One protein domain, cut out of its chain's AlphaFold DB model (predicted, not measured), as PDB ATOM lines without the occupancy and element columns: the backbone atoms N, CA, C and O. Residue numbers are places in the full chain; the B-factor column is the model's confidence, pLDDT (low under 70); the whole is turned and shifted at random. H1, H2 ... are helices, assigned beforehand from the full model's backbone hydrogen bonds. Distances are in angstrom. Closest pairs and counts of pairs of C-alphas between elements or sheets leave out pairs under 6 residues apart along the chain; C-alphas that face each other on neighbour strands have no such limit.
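What this domain is: This is residues 28 to 154 of the 207 residues of an uncharacterized protein of Nocardia nova (UniProt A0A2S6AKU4). Four helices stand roughly side by side in a slightly bowed row, H4, H5, H1, H2, made of two helical hairpins, H1 with H2 and H4 with H5. H3 packs slantwise on H5 on one side of this row, and short H6 packs on H1 and H2 on the other side. The printed part has 127 residues with six named helices, H1 to H6 in chain order, and no named strand; its class is all helix. The whole is compact, with a radius of gyration of the C-alphas of 15.8 A, and spans 52 by 36 by 21 A.

Where its parts are: Find C-alpha 28 at (-49.646, 43.601, -34.346); from there H1, residues 28 to 46, runs 27.2 A. Next come H2, residues 52 to 70, 26.4 A long, and H3, residues 76 to 91, 21.9 A long. H4, residues 93 to 107, measures 20.8 A. Look for C-alpha 116 at (-43.174, 36.723, -22.651), where H5, residues 116 to 138, begins; it is the longest helix and runs 33.1 A. H6, residues 145 to 152, runs 10.4 A and ends at C-alpha 152, (-52.642, 33.185, -52.185).

How they stand to each other: Begin with H1, the hub, which touches four helices. H1 and H2 form a hairpin at a shallow tilt of 24 degrees, opposite ways; their closest C-alphas, Ala 39 and Ala 62, are 4.1 A apart. H1, H3 and H5 make a bundle, three helices grouped together, yet H1 only just touches H5, with 3 pairs of C-alphas within 8 A, the closest being Ala 37 and Leu 128 at 7.2 A. H1 also only just touches H3, with 3 such pairs, the closest being Trp 32 and Tyr 79 at 7.0 A. H3 and H5 touch at a steep tilt of 42 degrees, the same way, with the C-alphas of Phe 86 and Ala 125 closest at 4.7 A. H2 and H3 touch only at the corner by their link, Leu 70 to Asp 76, 4.5 A between C-alphas. H4 and H5 form a hairpin at a shallow tilt of 31 degrees, opposite ways; H5 touches H4 with residues 119 to 126 alone, and the closest C-alphas, those of Leu 100 and His 122, are 6.8 A apart. H6 touches H2, the closest C-alphas being those of Arg 61 and Leu 152 at 6.5 A. H2 and H5 are apart. Every O i to N i+4 pair is within hydrogen-bond range in H1, H3, H5 and H6; in H2 it is 14 of 15 and in H4 10 of 11.

The domain as a whole: The farthest C-alphas, Asp 51 and Gln 109, are 52.8 A apart. The printed part has no cut. The links H1 to H2, H2 to H3 and H3 to H4 are tight; H4 to H5 and H5 to H6 are short. The mean pLDDT of the printed part is 89.3, and no printed residue is under 70.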
ATOM      1  N   GLU A  28     -50.839  43.718 -33.511       81.38
ATOM      2  CA  GLU A  28     -49.646  43.601 -34.346       81.38
ATOM      3  C   GLU A  28     -48.911  42.267 -34.136       81.38
ATOM      4  O   GLU A  28     -48.548  41.606 -35.109       81.38
ATOM      5  N   GLU A  29     -48.783  41.809 -32.883       85.00
ATOM      6  CA  GLU A  29     -48.229  40.485 -32.577       85.00
ATOM      7  C   GLU A  29     -49.146  39.360 -33.077       85.00
ATOM      8  O   GLU A  29     -48.652  38.336 -33.540       85.00
ATOM      9  N   GLN A  30     -50.471  39.548 -33.074       83.19
ATOM     10  CA  GLN A  30     -51.391  38.584 -33.693       83.19
ATOM     11  C   GLN A  30     -51.156  38.465 -35.204       83.19
ATOM     12  O   GLN A  30     -51.136  37.348 -35.725       83.19
ATOM     13  N   ARG A  31     -50.944  39.594 -35.900       83.56
ATOM     14  CA  ARG A  31     -50.736  39.621 -37.355       83.56
ATOM     15  C   ARG A  31     -49.456  38.887 -37.753       83.56
ATOM     16  O   ARG A  31     -49.554  37.913 -38.491       83.56
ATOM     17  N   TRP A  32     -48.286  39.260 -37.221       87.38
ATOM     18  CA  TRP A  32     -47.034  38.605 -37.636       87.38
ATOM     19  C   TRP A  32     -46.958  37.127 -37.219       87.38
ATOM     20  O   TRP A  32     -46.350  36.316 -37.921       87.38
ATOM     21  N   ARG A  33     -47.642  36.723 -36.137       91.00
ATOM     22  CA  ARG A  33     -47.779  35.304 -35.766       91.00
ATOM     23  C   ARG A  33     -48.681  34.517 -36.720       91.00
ATOM     24  O   ARG A  33     -48.326  33.389 -37.065       91.00
ATOM     25  N   ALA A  34     -49.813  35.075 -37.148       88.31
ATOM     26  CA  ALA A  34     -50.699  34.441 -38.128       88.31
ATOM     27  C   ALA A  34     -50.051  34.367 -39.523       88.31
ATOM     28  O   ALA A  34     -50.123  33.330 -40.190       88.31
ATOM     29  N   ASP A  35     -49.344  35.425 -39.921       90.38
ATOM     30  CA  ASP A  35     -48.545  35.484 -41.147       90.38
ATOM     31  C   ASP A  35     -47.465  34.382 -41.149       90.38
ATOM     32  O   ASP A  35     -47.416  33.579 -42.083       90.38
ATOM     33  N   PHE A  36     -46.688  34.236 -40.064       93.38
ATOM     34  CA  PHE A  36     -45.695  33.157 -39.926       93.38
ATOM     35  C   PHE A  36     -46.314  31.756 -40.063       93.38
ATOM     36  O   PHE A  36     -45.805  30.904 -40.798       93.38
ATOM     37  N   ALA A  37     -47.436  31.502 -39.379       93.50
ATOM     38  CA  ALA A  37     -48.139  30.223 -39.476       93.50
ATOM     39  C   ALA A  37     -48.621  29.943 -40.914       93.50
ATOM     40  O   ALA A  37     -48.539  28.804 -41.385       93.50
ATOM     41  N   THR A  38     -49.052  30.986 -41.630       91.12
ATOM     42  CA  THR A  38     -49.472  30.921 -43.036       91.12
ATOM     43  C   THR A  38     -48.294  30.605 -43.962       91.12
ATOM     44  O   THR A  38     -48.385  29.665 -44.754       91.12
ATOM     45  N   ALA A  39     -47.162  31.307 -43.830       93.69
ATOM     46  CA  ALA A  39     -45.949  31.063 -44.619       93.69
ATOM     47  C   ALA A  39     -45.414  29.631 -44.434       93.69
ATOM     48  O   ALA A  39     -45.079  28.942 -45.401       93.69
ATOM     49  N   VAL A  40     -45.402  29.134 -43.194       95.38
ATOM     50  CA  VAL A  40     -45.019  27.750 -42.887       95.38
ATOM     51  C   VAL A  40     -45.985  26.737 -43.513       95.38
ATOM     52  O   VAL A  40     -45.531  25.797 -44.174       95.38
ATOM     53  N   ARG A  41     -47.306  26.911 -43.352       94.25
ATOM     54  CA  ARG A  41     -48.297  25.982 -43.925       94.25
ATOM     55  C   ARG A  41     -48.297  25.998 -45.458       94.25
ATOM     56  O   ARG A  41     -48.478  24.937 -46.056       94.25
ATOM     57  N   LEU A  42     -48.024  27.136 -46.102       92.38
ATOM     58  CA  LEU A  42     -47.794  27.233 -47.552       92.38
ATOM     59  C   LEU A  42     -46.559  26.424 -47.988       92.38
ATOM     60  O   LEU A  42     -46.655  25.597 -48.897       92.38
ATOM     61  N   ARG A  43     -45.418  26.593 -47.304       95.19
ATOM     62  CA  ARG A  43     -44.178  25.849 -47.602       95.19
ATOM     63  C   ARG A  43     -44.336  24.341 -47.430       95.19
ATOM     64  O   ARG A  43     -43.863  23.596 -48.285       95.19
ATOM     65  N   GLU A  44     -45.028  23.872 -46.394       93.31
ATOM     66  CA  GLU A  44     -45.308  22.436 -46.245       93.31
ATOM     67  C   GLU A  44     -46.305  21.943 -47.313       93.31
ATOM     68  O   GLU A  44     -46.085  20.901 -47.933       93.31
ATOM     69  N   SER A  45     -47.344  22.729 -47.623       90.50
ATOM     70  CA  SER A  45     -48.318  22.411 -48.680       90.50
ATOM     71  C   SER A  45     -47.693  22.329 -50.079       90.50
ATOM     72  O   SER A  45     -48.170  21.552 -50.908       90.50
ATOM     73  N   SER A  46     -46.588  23.043 -50.338       92.62
ATOM     74  CA  SER A  46     -45.842  22.963 -51.606       92.62
ATOM     75  C   SER A  46     -45.400  21.539 -51.964       92.62
ATOM     76  O   SER A  46     -45.415  21.168 -53.138       92.62
ATOM     77  N   ARG A  47     -45.128  20.687 -50.965       90.31
ATOM     78  CA  ARG A  47     -44.758  19.268 -51.151       90.31
ATOM     79  C   ARG A  47     -45.867  18.423 -51.785       90.31
ATOM     80  O   ARG A  47     -45.603  17.316 -52.246       90.31
ATOM     81  N   TYR A  48     -47.093  18.945 -51.803       88.88
ATOM     82  CA  TYR A  48     -48.292  18.306 -52.340       88.88
ATOM     83  C   TYR A  48     -48.853  19.033 -53.574       88.88
ATOM     84  O   TYR A  48     -49.991  18.753 -53.968       88.88
ATOM     85  N   ALA A  49     -48.106  19.979 -54.159       89.62
ATOM     86  CA  ALA A  49     -48.519  20.725 -55.343       89.62
ATOM     87  C   ALA A  49     -48.783  19.808 -56.555       89.62
ATOM     88  O   ALA A  49     -48.156  18.765 -56.726       89.62
ATOM     89  N   GLU A  50     -49.735  20.208 -57.400       90.19
ATOM     90  CA  GLU A  50     -50.171  19.438 -58.580       90.19
ATOM     91  C   GLU A  50     -49.313  19.685 -59.826       90.19
ATOM     92  O   GLU A  50     -49.220  18.818 -60.693       90.19
ATOM     93  N   ASP A  51     -48.703  20.867 -59.918       92.25
ATOM     94  CA  ASP A  51     -47.820  21.287 -61.000       92.25
ATOM     95  C   ASP A  51     -46.735  22.252 -60.466       92.25
ATOM     96  O   ASP A  51     -46.866  22.821 -59.375       92.25
ATOM     97  N   ASP A  52     -45.659  22.444 -61.237       93.75
ATOM     98  CA  ASP A  52     -44.519  23.302 -60.864       93.75
ATOM     99  C   ASP A  52     -44.914  24.779 -60.655       93.75
ATOM    100  O   ASP A  52     -44.229  25.525 -59.950       93.75
ATOM    101  N   ARG A  53     -46.024  25.226 -61.258       93.06
ATOM    102  CA  ARG A  53     -46.545  26.589 -61.109       93.06
ATOM    103  C   ARG A  53     -47.252  26.743 -59.759       93.06
ATOM    104  O   ARG A  53     -46.920  27.681 -59.048       93.06
ATOM    105  N   ARG A  54     -48.125  25.813 -59.356       89.75
ATOM    106  CA  ARG A  54     -48.727  25.736 -58.008       89.75
ATOM    107  C   ARG A  54     -47.640  25.629 -56.932       89.75
ATOM    108  O   ARG A  54     -47.735  26.308 -55.917       89.75
ATOM    109  N   PHE A  55     -46.578  24.853 -57.173       92.94
ATOM    110  CA  PHE A  55     -45.399  24.828 -56.295       92.94
ATOM    111  C   PHE A  55     -44.764  26.223 -56.163       92.94
ATOM    112  O   PHE A  55     -44.575  26.714 -55.051       92.94
ATOM    113  N   SER A  56     -44.491  26.880 -57.295       94.25
ATOM    114  CA  SER A  56     -43.870  28.212 -57.328       94.25
ATOM    115  C   SER A  56     -44.753  29.292 -56.690       94.25
ATOM    116  O   SER A  56     -44.234  30.157 -55.997       94.25
ATOM    117  N   GLU A  57     -46.074  29.230 -56.883       92.69
ATOM    118  CA  GLU A  57     -47.067  30.129 -56.278       92.69
ATOM    119  C   GLU A  57     -47.060  30.020 -54.744       92.69
ATOM    120  O   GLU A  57     -46.987  31.041 -54.061       92.69
ATOM    121  N   PHE A  58     -47.067  28.802 -54.186       92.56
ATOM    122  CA  PHE A  58     -47.037  28.609 -52.730       92.56
ATOM    123  C   PHE A  58     -45.701  29.026 -52.096       92.56
ATOM    124  O   PHE A  58     -45.703  29.611 -51.014       92.56
ATOM    125  N   VAL A  59     -44.571  28.745 -52.757       94.38
ATOM    126  CA  VAL A  59     -43.240  29.142 -52.267       94.38
ATOM    127  C   VAL A  59     -43.072  30.660 -52.331       94.38
ATOM    128  O   VAL A  59     -42.803  31.273 -51.304       94.38
ATOM    129  N   ALA A  60     -43.334  31.283 -53.485       93.81
ATOM    130  CA  ALA A  60     -43.197  32.730 -53.647       93.81
ATOM    131  C   ALA A  60     -44.091  33.519 -52.677       93.81
ATOM    132  O   ALA A  60     -43.653  34.529 -52.138       93.81
ATOM    133  N   ARG A  61     -45.312  33.038 -52.398       92.19
ATOM    134  CA  ARG A  61     -46.206  33.671 -51.418       92.19
ATOM    135  C   ARG A  61     -45.707  33.534 -49.977       92.19
ATOM    136  O   ARG A  61     -45.874  34.459 -49.191       92.19
ATOM    137  N   ALA A  62     -45.106  32.404 -49.612       93.25
ATOM    138  CA  ALA A  62     -44.509  32.242 -48.287       93.25
ATOM    139  C   ALA A  62     -43.250  33.103 -48.112       93.25
ATOM    140  O   ALA A  62     -43.033  33.662 -47.039       93.25
ATOM    141  N   ASP A  63     -42.447  33.231 -49.166       93.44
ATOM    142  CA  ASP A  63     -41.235  34.048 -49.158       93.44
ATOM    143  C   ASP A  63     -41.576  35.554 -49.150       93.44
ATOM    144  O   ASP A  63     -40.955  36.300 -48.403       93.44
ATOM    145  N   GLU A  64     -42.635  35.993 -49.849       91.69
ATOM    146  CA  GLU A  64     -43.206  37.353 -49.746       91.69
ATOM    147  C   GLU A  64     -43.632  37.694 -48.303       91.69
ATOM    148  O   GLU A  64     -43.401  38.806 -47.824       91.69
ATOM    149  N   ILE A  65     -44.238  36.734 -47.592       90.69
ATOM    150  CA  ILE A  65     -44.642  36.905 -46.191       90.69
ATOM    151  C   ILE A  65     -43.421  37.005 -45.268       90.69
ATOM    152  O   ILE A  65     -43.390  37.893 -44.417       90.69
ATOM    153  N   ASP A  66     -42.390  36.182 -45.447       91.94
ATOM    154  CA  ASP A  66     -41.155  36.319 -44.667       91.94
ATOM    155  C   ASP A  66     -40.438  37.647 -44.962       91.94
ATOM    156  O   ASP A  66     -40.100  38.383 -44.035       91.94
ATOM    157  N   GLU A  67     -40.254  38.005 -46.238       89.94
ATOM    158  CA  GLU A  67     -39.619  39.267 -46.640       89.94
ATOM    159  C   GLU A  67     -40.349  40.491 -46.067       89.94
ATOM    160  O   GLU A  67     -39.699  41.481 -45.730       89.94
ATOM    161  N   SER A  68     -41.671  40.425 -45.896       88.19
ATOM    162  CA  SER A  68     -42.472  41.510 -45.316       88.19
ATOM    163  C   SER A  68     -42.081  41.874 -43.877       88.19
ATOM    164  O   SER A  68     -42.025  43.055 -43.528       88.19
ATOM    165  N   HIS A  69     -41.769  40.868 -43.053       86.88
ATOM    166  CA  HIS A  69     -41.469  41.033 -41.628       86.88
ATOM    167  C   HIS A  69     -39.965  41.159 -41.383       86.88
ATOM    168  O   HIS A  69     -39.546  41.956 -40.549       86.88
ATOM    169  N   LEU A  70     -39.143  40.442 -42.158       84.38
ATOM    170  CA  LEU A  70     -37.679  40.497 -42.078       84.38
ATOM    171  C   LEU A  70     -37.097  41.830 -42.577       84.38
ATOM    172  O   LEU A  70     -36.059  42.269 -42.088       84.38
ATOM    173  N   ASN A  71     -37.758  42.507 -43.526       82.00
ATOM    174  CA  ASN A  71     -37.355  43.852 -43.956       82.00
ATOM    175  C   ASN A  71     -37.923  44.977 -43.063       82.00
ATOM    176  O   ASN A  71     -37.582  46.141 -43.288       82.00
ATOM    177  N   ASN A  72     -38.751  44.668 -42.053       76.50
ATOM    178  CA  ASN A  72     -39.243  45.645 -41.079       76.50
ATOM    179  C   ASN A  72     -38.409  45.599 -39.776       76.50
ATOM    180  O   ASN A  72     -38.552  44.647 -39.005       76.50
ATOM    181  N   PRO A  73     -37.603  46.635 -39.451       73.06
ATOM    182  CA  PRO A  73     -36.772  46.659 -38.241       73.06
ATOM    183  C   PRO A  73     -37.538  46.531 -36.917       73.06
ATOM    184  O   PRO A  73     -36.938  46.183 -35.901       73.06
ATOM    185  N   GLU A  74     -38.839  46.835 -36.903       70.88
ATOM    186  CA  GLU A  74     -39.678  46.743 -35.704       70.88
ATOM    187  C   GLU A  74     -40.159  45.306 -35.437       70.88
ATOM    188  O   GLU A  74     -40.411  44.945 -34.285       70.88
ATOM    189  N   HIS A  75     -40.246  44.460 -36.475       71.06
ATOM    190  CA  HIS A  75     -40.795  43.097 -36.386       71.06
ATOM    191  C   HIS A  75     -39.737  42.002 -36.552       71.06
ATOM    192  O   HIS A  75     -39.844  40.980 -35.867       71.06
ATOM    193  N   ASP A  76     -38.696  42.231 -37.369       81.50
ATOM    194  CA  ASP A  76     -37.608  41.284 -37.678       81.50
ATOM    195  C   ASP A  76     -37.157  40.495 -36.443       81.50
ATOM    196  O   ASP A  76     -37.288  39.276 -36.409       81.50
ATOM    197  N   ARG A  77     -36.725  41.174 -35.371       87.81
ATOM    198  CA  ARG A  77     -36.192  40.500 -34.175       87.81
ATOM    199  C   ARG A  77     -37.139  39.439 -33.594       87.81
ATOM    200  O   ARG A  77     -36.663  38.414 -33.107       87.81
ATOM    201  N   HIS A  78     -38.450  39.681 -33.584       88.38
ATOM    202  CA  HIS A  78     -39.418  38.742 -33.012       88.38
ATOM    203  C   HIS A  78     -39.898  37.693 -34.026       88.38
ATOM    204  O   HIS A  78     -40.115  36.543 -33.634       88.38
ATOM    205  N   TYR A  79     -39.976  38.055 -35.311       92.00
ATOM    206  CA  TYR A  79     -40.282  37.135 -36.409       92.00
ATOM    207  C   TYR A  79     -39.137  36.133 -36.638       92.00
ATOM    208  O   TYR A  79     -39.350  34.924 -36.569       92.00
ATOM    209  N   SER A  80     -37.901  36.623 -36.775       92.50
ATOM    210  CA  SER A  80     -36.667  35.829 -36.850       92.50
ATOM    211  C   SER A  80     -36.504  34.906 -35.637       92.50
ATOM    212  O   SER A  80     -36.204  33.726 -35.804       92.50
ATOM    213  N   TYR A  81     -36.799  35.378 -34.417       93.81
ATOM    214  CA  TYR A  81     -36.766  34.513 -33.229       93.81
ATOM    215  C   TYR A  81     -37.803  33.377 -33.287       93.81
ATOM    216  O   TYR A  81     -37.509  32.256 -32.876       93.81
ATOM    217  N   LEU A  82     -39.013  33.631 -33.803       95.25
ATOM    218  CA  LEU A  82     -40.005  32.574 -34.024       95.25
ATOM    219  C   LEU A  82     -39.545  31.585 -35.111       95.25
ATOM    220  O   LEU A  82     -39.718  30.378 -34.933       95.25
ATOM    221  N   ALA A  83     -38.917  32.070 -36.186       95.69
ATOM    222  CA  ALA A  83     -38.366  31.239 -37.253       95.69
ATOM    223  C   ALA A  83     -37.248  30.304 -36.753       95.69
ATOM    224  O   ALA A  83     -37.319  29.094 -36.984       95.69
ATOM    225  N   ASP A  84     -36.274  30.832 -36.004       96.50
ATOM    226  CA  ASP A  84     -35.195  30.053 -35.380       96.50
ATOM    227  C   ASP A  84     -35.753  28.987 -34.425       96.50
ATOM    228  O   ASP A  84     -35.422  27.803 -34.533       96.50
ATOM    229  N   VAL A  85     -36.658  29.385 -33.525       96.88
ATOM    230  CA  VAL A  85     -37.278  28.475 -32.553       96.88
ATOM    231  C   VAL A  85     -38.092  27.381 -33.249       96.88
ATOM    232  O   VAL A  85     -38.046  26.225 -32.828       96.88
ATOM    233  N   PHE A  86     -38.796  27.692 -34.339       97.94
ATOM    234  CA  PHE A  86     -39.504  26.692 -35.140       97.94
ATOM    235  C   PHE A  86     -38.553  25.733 -35.871       97.94
ATOM    236  O   PHE A  86     -38.800  24.524 -35.885       97.94
ATOM    237  N   ALA A  87     -37.434  26.228 -36.406       97.56
ATOM    238  CA  ALA A  87     -36.398  25.383 -36.998       97.56
ATOM    239  C   ALA A  87     -35.755  24.440 -35.960       97.56
ATOM    240  O   ALA A  87     -35.489  23.275 -36.270       97.56
ATOM    241  N   ASP A  88     -35.558  24.891 -34.717       98.00
ATOM    242  CA  ASP A  88     -35.098  24.032 -33.620       98.00
ATOM    243  C   ASP A  88     -36.164  23.022 -33.159       98.00
ATOM    244  O   ASP A  88     -35.825  21.868 -32.888       98.00
ATOM    245  N   TRP A  89     -37.452  23.381 -33.163       97.81
ATOM    246  CA  TRP A  89     -38.546  22.424 -32.943       97.81
ATOM    247  C   TRP A  89     -38.598  21.334 -34.020       97.81
ATOM    248  O   TRP A  89     -38.786  20.166 -33.689       97.81
ATOM    249  N   GLN A  90     -38.366  21.667 -35.295       96.25
ATOM    250  CA  GLN A  90     -38.222  20.663 -36.361       96.25
ATOM    251  C   GLN A  90     -36.983  19.769 -36.181       96.25
ATOM    252  O   GLN A  90     -37.017  18.589 -36.529       96.25
ATOM    253  N   ARG A  91     -35.884  20.324 -35.654       97.81
ATOM    254  CA  ARG A  91     -34.578  19.656 -35.532       97.81
ATOM    255  C   ARG A  91     -34.460  18.756 -34.298       97.81
ATOM    256  O   ARG A  91     -33.817  17.711 -34.375       97.81
ATOM    257  N   ALA A  92     -35.011  19.176 -33.161       97.50
ATOM    258  CA  ALA A  92     -34.787  18.554 -31.854       97.50
ATOM    259  C   ALA A  92     -35.988  18.725 -30.889       97.50
ATOM    260  O   ALA A  92     -35.820  19.281 -29.798       97.50
ATOM    261  N   PRO A  93     -37.194  18.224 -31.230       96.88
ATOM    262  CA  PRO A  93     -38.417  18.475 -30.454       96.88
ATOM    263  C   PRO A  93     -38.322  18.007 -28.990       96.88
ATOM    264  O   PRO A  93     -38.731  18.731 -28.086       96.88
ATOM    265  N   ASP A  94     -37.682  16.862 -28.722       96.88
ATOM    266  CA  ASP A  94     -37.409  16.365 -27.360       96.88
ATOM    267  C   ASP A  94     -36.563  17.330 -26.507       96.88
ATOM    268  O   ASP A  94     -36.652  17.333 -25.276       96.88
ATOM    269  N   THR A  95     -35.686  18.114 -27.134       97.69
ATOM    270  CA  THR A  95     -34.851  19.112 -26.450       97.69
ATOM    271  C   THR A  95     -35.655  20.380 -26.200       97.69
ATOM    272  O   THR A  95     -35.654  20.888 -25.079       97.69
ATOM    273  N   MET A  96     -36.399  20.845 -27.207       97.31
ATOM    274  CA  MET A  96     -37.213  22.059 -27.112       97.31
ATOM    275  C   MET A  96     -38.390  21.907 -26.140       97.31
ATOM    276  O   MET A  96     -38.691  22.843 -25.404       97.31
ATOM    277  N   GLN A  97     -38.983  20.713 -26.032       96.12
ATOM    278  CA  GLN A  97     -40.001  20.412 -25.022       96.12
ATOM    279  C   GLN A  97     -39.449  20.569 -23.598       96.12
ATOM    280  O   GLN A  97     -40.066  21.255 -22.787       96.12
ATOM    281  N   ARG A  98     -38.264  20.013 -23.301       95.62
ATOM    282  CA  ARG A  98     -37.624  20.162 -21.977       95.62
ATOM    283  C   ARG A  98     -37.211  21.607 -21.697       95.62
ATOM    284  O   ARG A  98     -37.356  22.077 -20.574       95.62
ATOM    285  N   PHE A  99     -36.719  22.318 -22.712       94.31
ATOM    286  CA  PHE A  99     -36.374  23.737 -22.604       94.31
ATOM    287  C   PHE A  99     -37.602  24.596 -22.260       94.31
ATOM    288  O   PHE A  99     -37.545  25.403 -21.335       94.31
ATOM    289  N   LEU A 100     -38.734  24.366 -22.933       92.50
ATOM    290  CA  LEU A 100     -40.002  25.042 -22.653       92.50
ATOM    291  C   LEU A 100     -40.566  24.671 -21.267       92.50
ATOM    292  O   LEU A 100     -41.026  25.546 -20.538       92.50
ATOM    293  N   GLU A 101     -40.491  23.399 -20.866       91.81
ATOM    294  CA  GLU A 101     -40.877  22.949 -19.518       91.81
ATOM    295  C   GLU A 101     -40.048  23.629 -18.416       91.81
ATOM    296  O   GLU A 101     -40.611  24.049 -17.403       91.81
ATOM    297  N   HIS A 102     -38.737  23.789 -18.624       89.62
ATOM    298  CA  HIS A 102     -37.867  24.539 -17.717       89.62
ATOM    299  C   HIS A 102     -38.221  26.034 -17.709       89.62
ATOM    300  O   HIS A 102     -38.450  26.580 -16.637       89.62
ATOM    301  N   GLY A 103     -38.380  26.678 -18.871       85.81
ATOM    302  CA  GLY A 103     -38.752  28.098 -18.952       85.81
ATOM    303  C   GLY A 103     -40.065  28.425 -18.227       85.81
ATOM    304  O   GLY A 103     -40.138  29.406 -17.494       85.81
ATOM    305  N   ILE A 104     -41.075  27.554 -18.341       84.56
ATOM    306  CA  ILE A 104     -42.352  27.666 -17.609       84.56
ATOM    307  C   ILE A 104     -42.173  27.426 -16.095       84.56
ATOM    308  O   ILE A 104     -42.934  27.957 -15.286       84.56
ATOM    309  N   SER A 105     -41.200  26.610 -15.685       84.69
ATOM    310  CA  SER A 105     -40.856  26.404 -14.272       84.69
ATOM    311  C   SER A 105     -40.114  27.608 -13.682       84.69
ATOM    312  O   SER A 105     -40.339  27.959 -12.523       84.69
ATOM    313  N   ASP A 106     -39.242  28.232 -14.466       83.81
ATOM    314  CA  ASP A 106     -38.383  29.341 -14.055       83.81
ATOM    315  C   ASP A 106     -39.174  30.660 -13.975       83.81
ATOM    316  O   ASP A 106     -39.100  31.348 -12.956       83.81
ATOM    317  N   ASP A 107     -40.050  30.942 -14.948       80.56
ATOM    318  CA  ASP A 107     -41.035  32.041 -14.911       80.56
ATOM    319  C   ASP A 107     -41.891  32.011 -13.627       80.56
ATOM    320  O   ASP A 107     -41.968  32.991 -12.884       80.56
ATOM    321  N   ARG A 108     -42.424  30.835 -13.267       81.62
ATOM    322  CA  ARG A 108     -43.194  30.624 -12.022       81.62
ATOM    323  C   ARG A 108     -42.390  30.834 -10.736       81.62
ATOM    324  O   ARG A 108     -42.985  30.935  -9.664       81.62
ATOM    325  N   GLN A 109     -41.063  30.874 -10.824       86.69
ATOM    326  CA  GLN A 109     -40.147  31.192  -9.725       86.69
ATOM    327  C   GLN A 109     -39.633  32.645  -9.786       86.69
ATOM    328  O   GLN A 109     -38.872  33.055  -8.911       86.69
ATOM    329  N   GLY A 110     -40.053  33.437 -10.783       83.81
ATOM    330  CA  GLY A 110     -39.573  34.800 -11.036       83.81
ATOM    331  C   GLY A 110     -38.193  34.865 -11.702       83.81
ATOM    332  O   GLY A 110     -37.524  35.897 -11.633       83.81
ATOM    333  N   ILE A 111     -37.737  33.764 -12.305       84.12
ATOM    334  CA  ILE A 111     -36.448  33.642 -12.988       84.12
ATOM    335  C   ILE A 111     -36.693  33.798 -14.494       84.12
ATOM    336  O   ILE A 111     -36.837  32.828 -15.236       84.12
ATOM    337  N   ASN A 112     -36.757  35.043 -14.960       77.12
ATOM    338  CA  ASN A 112     -37.114  35.354 -16.346       77.12
ATOM    339  C   ASN A 112     -35.925  35.117 -17.300       77.12
ATOM    340  O   ASN A 112     -35.219  36.051 -17.678       77.12
ATOM    341  N   VAL A 113     -35.698  33.854 -17.678       80.81
ATOM    342  CA  VAL A 113     -34.684  33.439 -18.673       80.81
ATOM    343  C   VAL A 113     -35.113  33.788 -20.109       80.81
ATOM    344  O   VAL A 113     -34.270  33.998 -20.980       80.81
ATOM    345  N   ILE A 114     -36.423  33.867 -20.352       84.50
ATOM    346  CA  ILE A 114     -37.058  34.193 -21.636       84.50
ATOM    347  C   ILE A 114     -38.081  35.308 -21.367       84.50
ATOM    348  O   ILE A 114     -38.703  35.320 -20.304       84.50
ATOM    349  N   ASP A 115     -38.267  36.244 -22.302       86.69
ATOM    350  CA  ASP A 115     -39.376  37.204 -22.229       86.69
ATOM    351  C   ASP A 115     -40.717  36.579 -22.675       86.69
ATOM    352  O   ASP A 115     -40.761  35.497 -23.267       86.69
ATOM    353  N   ALA A 116     -41.834  37.248 -22.370       85.19
ATOM    354  CA  ALA A 116     -43.174  36.723 -22.651       85.19
ATOM    355  C   ALA A 116     -43.428  36.490 -24.155       85.19
ATOM    356  O   ALA A 116     -44.088  35.520 -24.529       85.19
ATOM    357  N   THR A 117     -42.872  37.337 -25.026       87.31
ATOM    358  CA  THR A 117     -42.994  37.205 -26.486       87.31
ATOM    359  C   THR A 117     -42.210  35.993 -26.989       87.31
ATOM    360  O   THR A 117     -42.713  35.224 -27.812       87.31
ATOM    361  N   GLY A 118     -41.008  35.766 -26.456       89.62
ATOM    362  CA  GLY A 118     -40.207  34.576 -26.714       89.62
ATOM    363  C   GLY A 118     -40.900  33.304 -26.226       89.62
ATOM    364  O   GLY A 118     -40.999  32.340 -26.986       89.62
ATOM    365  N   LEU A 119     -41.460  33.308 -25.012       89.88
ATOM    366  CA  LEU A 119     -42.229  32.184 -24.468       89.88
ATOM    367  C   LEU A 119     -43.437  31.844 -25.362       89.88
ATOM    368  O   LEU A 119     -43.613  30.680 -25.731       89.88
ATOM    369  N   ARG A 120     -44.209  32.849 -25.803       90.25
ATOM    370  CA  ARG A 120     -45.286  32.665 -26.796       90.25
ATOM    371  C   ARG A 120     -44.775  32.093 -28.121       90.25
ATOM    372  O   ARG A 120     -45.443  31.236 -28.696       90.25
ATOM    373  N   SER A 121     -43.580  32.476 -28.578       93.50
ATOM    374  CA  SER A 121     -42.970  31.885 -29.779       93.50
ATOM    375  C   SER A 121     -42.591  30.409 -29.604       93.50
ATOM    376  O   SER A 121     -42.817  29.631 -30.527       93.50
ATOM    377  N   HIS A 122     -42.121  29.975 -28.427       94.44
ATOM    378  CA  HIS A 122     -41.925  28.540 -28.143       94.44
ATOM    379  C   HIS A 122     -43.242  27.760 -28.132       94.44
ATOM    380  O   HIS A 122     -43.292  26.648 -28.661       94.44
ATOM    381  N   HIS A 123     -44.312  28.334 -27.575       93.19
ATOM    382  CA  HIS A 123     -45.645  27.727 -27.606       93.19
ATOM    383  C   HIS A 123     -46.177  27.575 -29.037       93.19
ATOM    384  O   HIS A 123     -46.546  26.468 -29.433       93.19
ATOM    385  N   GLN A 124     -46.138  28.651 -29.829       94.56
ATOM    386  CA  GLN A 124     -46.581  28.652 -31.223       94.56
ATOM    387  C   GLN A 124     -45.780  27.673 -32.089       94.56
ATOM    388  O   GLN A 124     -46.372  26.885 -32.824       94.56
ATOM    389  N   ALA A 125     -44.448  27.697 -32.001       96.00
ATOM    390  CA  ALA A 125     -43.581  26.819 -32.782       96.00
ATOM    391  C   ALA A 125     -43.847  25.333 -32.494       96.00
ATOM    392  O   ALA A 125     -43.899  24.521 -33.418       96.00
ATOM    393  N   ARG A 126     -44.078  24.985 -31.222       96.00
ATOM    394  CA  ARG A 126     -44.472  23.636 -30.798       96.00
ATOM    395  C   ARG A 126     -45.843  23.229 -31.334       96.00
ATOM    396  O   ARG A 126     -46.007  22.099 -31.781       96.00
ATOM    397  N   GLU A 127     -46.835  24.111 -31.237       94.50
ATOM    398  CA  GLU A 127     -48.200  23.846 -31.715       94.50
ATOM    399  C   GLU A 127     -48.194  23.605 -33.229       94.50
ATOM    400  O   GLU A 127     -48.616  22.541 -33.677       94.50
ATOM    401  N   LEU A 128     -47.551  24.494 -33.987       94.75
ATOM    402  CA  LEU A 128     -47.375  24.368 -35.432       94.75
ATOM    403  C   LEU A 128     -46.580  23.108 -35.827       94.75
ATOM    404  O   LEU A 128     -46.956  22.419 -36.770       94.75
ATOM    405  N   HIS A 129     -45.522  22.747 -35.091       95.06
ATOM    406  CA  HIS A 129     -44.790  21.492 -35.308       95.06
ATOM    407  C   HIS A 129     -45.685  20.256 -35.110       95.06
ATOM    408  O   HIS A 129     -45.680  19.345 -35.939       95.06
ATOM    409  N   ASN A 130     -46.467  20.226 -34.028       93.38
ATOM    410  CA  ASN A 130     -47.343  19.104 -33.692       93.38
ATOM    411  C   ASN A 130     -48.522  18.956 -34.666       93.38
ATOM    412  O   ASN A 130     -48.907  17.823 -34.974       93.38
ATOM    413  N   ASP A 131     -49.076  20.065 -35.160       92.38
ATOM    414  CA  ASP A 131     -50.150  20.062 -36.156       92.38
ATOM    415  C   ASP A 131     -49.653  19.488 -37.489       92.38
ATOM    416  O   ASP A 131     -50.184  18.472 -37.941       92.38
ATOM    417  N   LEU A 132     -48.558  20.024 -38.044       91.50
ATOM    418  CA  LEU A 132     -47.962  19.531 -39.296       91.50
ATOM    419  C   LEU A 132     -47.549  18.051 -39.191       91.50
ATOM    420  O   LEU A 132     -47.801  17.255 -40.097       91.50
ATOM    421  N   ALA A 133     -46.963  17.644 -38.058       91.62
ATOM    422  CA  ALA A 133     -46.630  16.243 -37.802       91.62
ATOM    423  C   ALA A 133     -47.881  15.347 -37.737       91.62
ATOM    424  O   ALA A 133     -47.847  14.199 -38.188       91.62
ATOM    425  N   SER A 134     -48.993  15.861 -37.205       89.62
ATOM    426  CA  SER A 134     -50.275  15.154 -37.142       89.62
ATOM    427  C   SER A 134     -50.964  15.053 -38.505       89.62
ATOM    428  O   SER A 134     -51.589  14.036 -38.799       89.62
ATOM    429  N   GLU A 135     -50.856  16.080 -39.343       89.38
ATOM    430  CA  GLU A 135     -51.380  16.111 -40.714       89.38
ATOM    431  C   GLU A 135     -50.611  15.140 -41.614       89.38
ATOM    432  O   GLU A 135     -51.224  14.286 -42.264       89.38
ATOM    433  N   ALA A 136     -49.276  15.168 -41.551       88.75
ATOM    434  CA  ALA A 136     -48.405  14.232 -42.256       88.75
ATOM    435  C   ALA A 136     -48.693  12.768 -41.868       88.75
ATOM    436  O   ALA A 136     -48.820  11.911 -42.744       88.75
ATOM    437  N   GLN A 137     -48.896  12.474 -40.575       89.88
ATOM    438  CA  GLN A 137     -49.296  11.139 -40.095       89.88
ATOM    439  C   GLN A 137     -50.665  10.677 -40.620       89.88
ATOM    440  O   GLN A 137     -50.901   9.475 -40.743       89.88
ATOM    441  N   ARG A 138     -51.574  11.608 -40.933       89.06
ATOM    442  CA  ARG A 138     -52.895  11.322 -41.521       89.06
ATOM    443  C   ARG A 138     -52.878  11.310 -43.055       89.06
ATOM    444  O   ARG A 138     -53.900  10.981 -43.654       89.06
ATOM    445  N   GLY A 139     -51.761  11.676 -43.688       87.62
ATOM    446  CA  GLY A 139     -51.664  11.871 -45.138       87.62
ATOM    447  C   GLY A 139     -52.476  13.067 -45.653       87.62
ATOM    448  O   GLY A 139     -52.970  13.024 -46.777       87.62
ATOM    449  N   GLN A 140     -52.666  14.100 -44.829       86.12
ATOM    450  CA  GLN A 140     -53.442  15.300 -45.161       86.12
ATOM    451  C   GLN A 140     -52.526  16.441 -45.641       86.12
ATOM    452  O   GLN A 140     -51.390  16.552 -45.186       86.12
ATOM    453  N   ARG A 141     -53.028  17.295 -46.548       83.19
ATOM    454  CA  ARG A 141     -52.410  18.599 -46.858       83.19
ATOM    455  C   ARG A 141     -52.632  19.552 -45.657       83.19
ATOM    456  O   ARG A 141     -53.752  19.541 -45.144       83.19
ATOM    457  N   PRO A 142     -51.653  20.388 -45.251       81.88
ATOM    458  CA  PRO A 142     -51.810  21.376 -44.163       81.88
ATOM    459  C   PRO A 142     -52.824  22.499 -44.414       81.88
ATOM    460  O   PRO A 142     -53.241  23.196 -43.488       81.88
ATOM    461  N   LEU A 143     -53.188  22.702 -45.680       82.69
ATOM    462  CA  LEU A 143     -54.220  23.624 -46.133       82.69
ATOM    463  C   LEU A 143     -55.085  22.897 -47.170       82.69
ATOM    464  O   LEU A 143     -54.569  22.182 -48.036       82.69
ATOM    465  N   THR A 144     -56.403  23.073 -47.093       84.56
ATOM    466  CA  THR A 144     -57.318  22.662 -48.165       84.56
ATOM    467  C   THR A 144     -57.207  23.608 -49.360       84.56
ATOM    468  O   THR A 144     -56.733  24.732 -49.228       84.56
ATOM    469  N   ASP A 145     -57.689  23.196 -50.534       80.12
ATOM    470  CA  ASP A 145     -57.573  24.004 -51.758       80.12
ATOM    471  C   ASP A 145     -58.227  25.397 -51.611       80.12
ATOM    472  O   ASP A 145     -57.706  26.381 -52.124       80.12
ATOM    473  N   ALA A 146     -59.305  25.510 -50.823       80.44
ATOM    474  CA  ALA A 146     -59.948  26.790 -50.515       80.44
ATOM    475  C   ALA A 146     -59.120  27.674 -49.560       80.44
ATOM    476  O   ALA A 146     -59.162  28.899 -49.662       80.44
ATOM    477  N   GLU A 147     -58.362  27.076 -48.639       82.62
ATOM    478  CA  GLU A 147     -57.453  27.795 -47.735       82.62
ATOM    479  C   GLU A 147     -56.163  28.194 -48.462       82.62
ATOM    480  O   GLU A 147     -55.655  29.286 -48.228       82.62
ATOM    481  N   LEU A 148     -55.690  27.374 -49.408       82.62
ATOM    482  CA  LEU A 148     -54.595  27.702 -50.325       82.62
ATOM    483  C   LEU A 148     -54.963  28.881 -51.230       82.62
ATOM    484  O   LEU A 148     -54.224  29.863 -51.278       82.62
ATOM    485  N   ASP A 149     -56.127  28.831 -51.883       83.31
ATOM    486  CA  ASP A 149     -56.623  29.943 -52.698       83.31
ATOM    487  C   ASP A 149     -56.849  31.207 -51.832       83.31
ATOM    488  O   ASP A 149     -56.569  32.316 -52.283       83.31
ATOM    489  N   THR A 150     -57.259  31.066 -50.560       82.88
ATOM    490  CA  THR A 150     -57.385  32.191 -49.604       82.88
ATOM    491  C   THR A 150     -56.031  32.756 -49.157       82.88
ATOM    492  O   THR A 150     -55.905  33.967 -49.010       82.88
ATOM    493  N   ALA A 151     -55.007  31.924 -48.952       82.44
ATOM    494  CA  ALA A 151     -53.667  32.365 -48.556       82.44
ATOM    495  C   ALA A 151     -52.908  33.039 -49.718       82.44
ATOM    496  O   ALA A 151     -52.184  34.016 -49.505       82.44
ATOM    497  N   LEU A 152     -53.124  32.558 -50.949       83.75
ATOM    498  CA  LEU A 152     -52.642  33.185 -52.185       83.75
ATOM    499  C   LEU A 152     -53.363  34.510 -52.488       83.75
ATOM    500  O   LEU A 152     -52.714  35.464 -52.902       83.75
ATOM    501  N   ALA A 153     -54.680  34.586 -52.271       80.12
ATOM    502  CA  ALA A 153     -55.482  35.798 -52.483       80.12
ATOM    503  C   ALA A 153     -55.588  36.708 -51.241       80.12
ATOM    504  O   ALA A 153     -56.363  37.668 -51.243       80.12
ATOM    505  N   GLY A 154     -54.854  36.395 -50.170       73.06
ATOM    506  CA  GLY A 154     -54.836  37.181 -48.939       73.06
ATOM    507  C   GLY A 154     -54.266  38.587 -49.164       73.06
ATOM    508  O   GLY A 154     -53.591  38.822 -50.168       73.06
TER     509      GLY A 154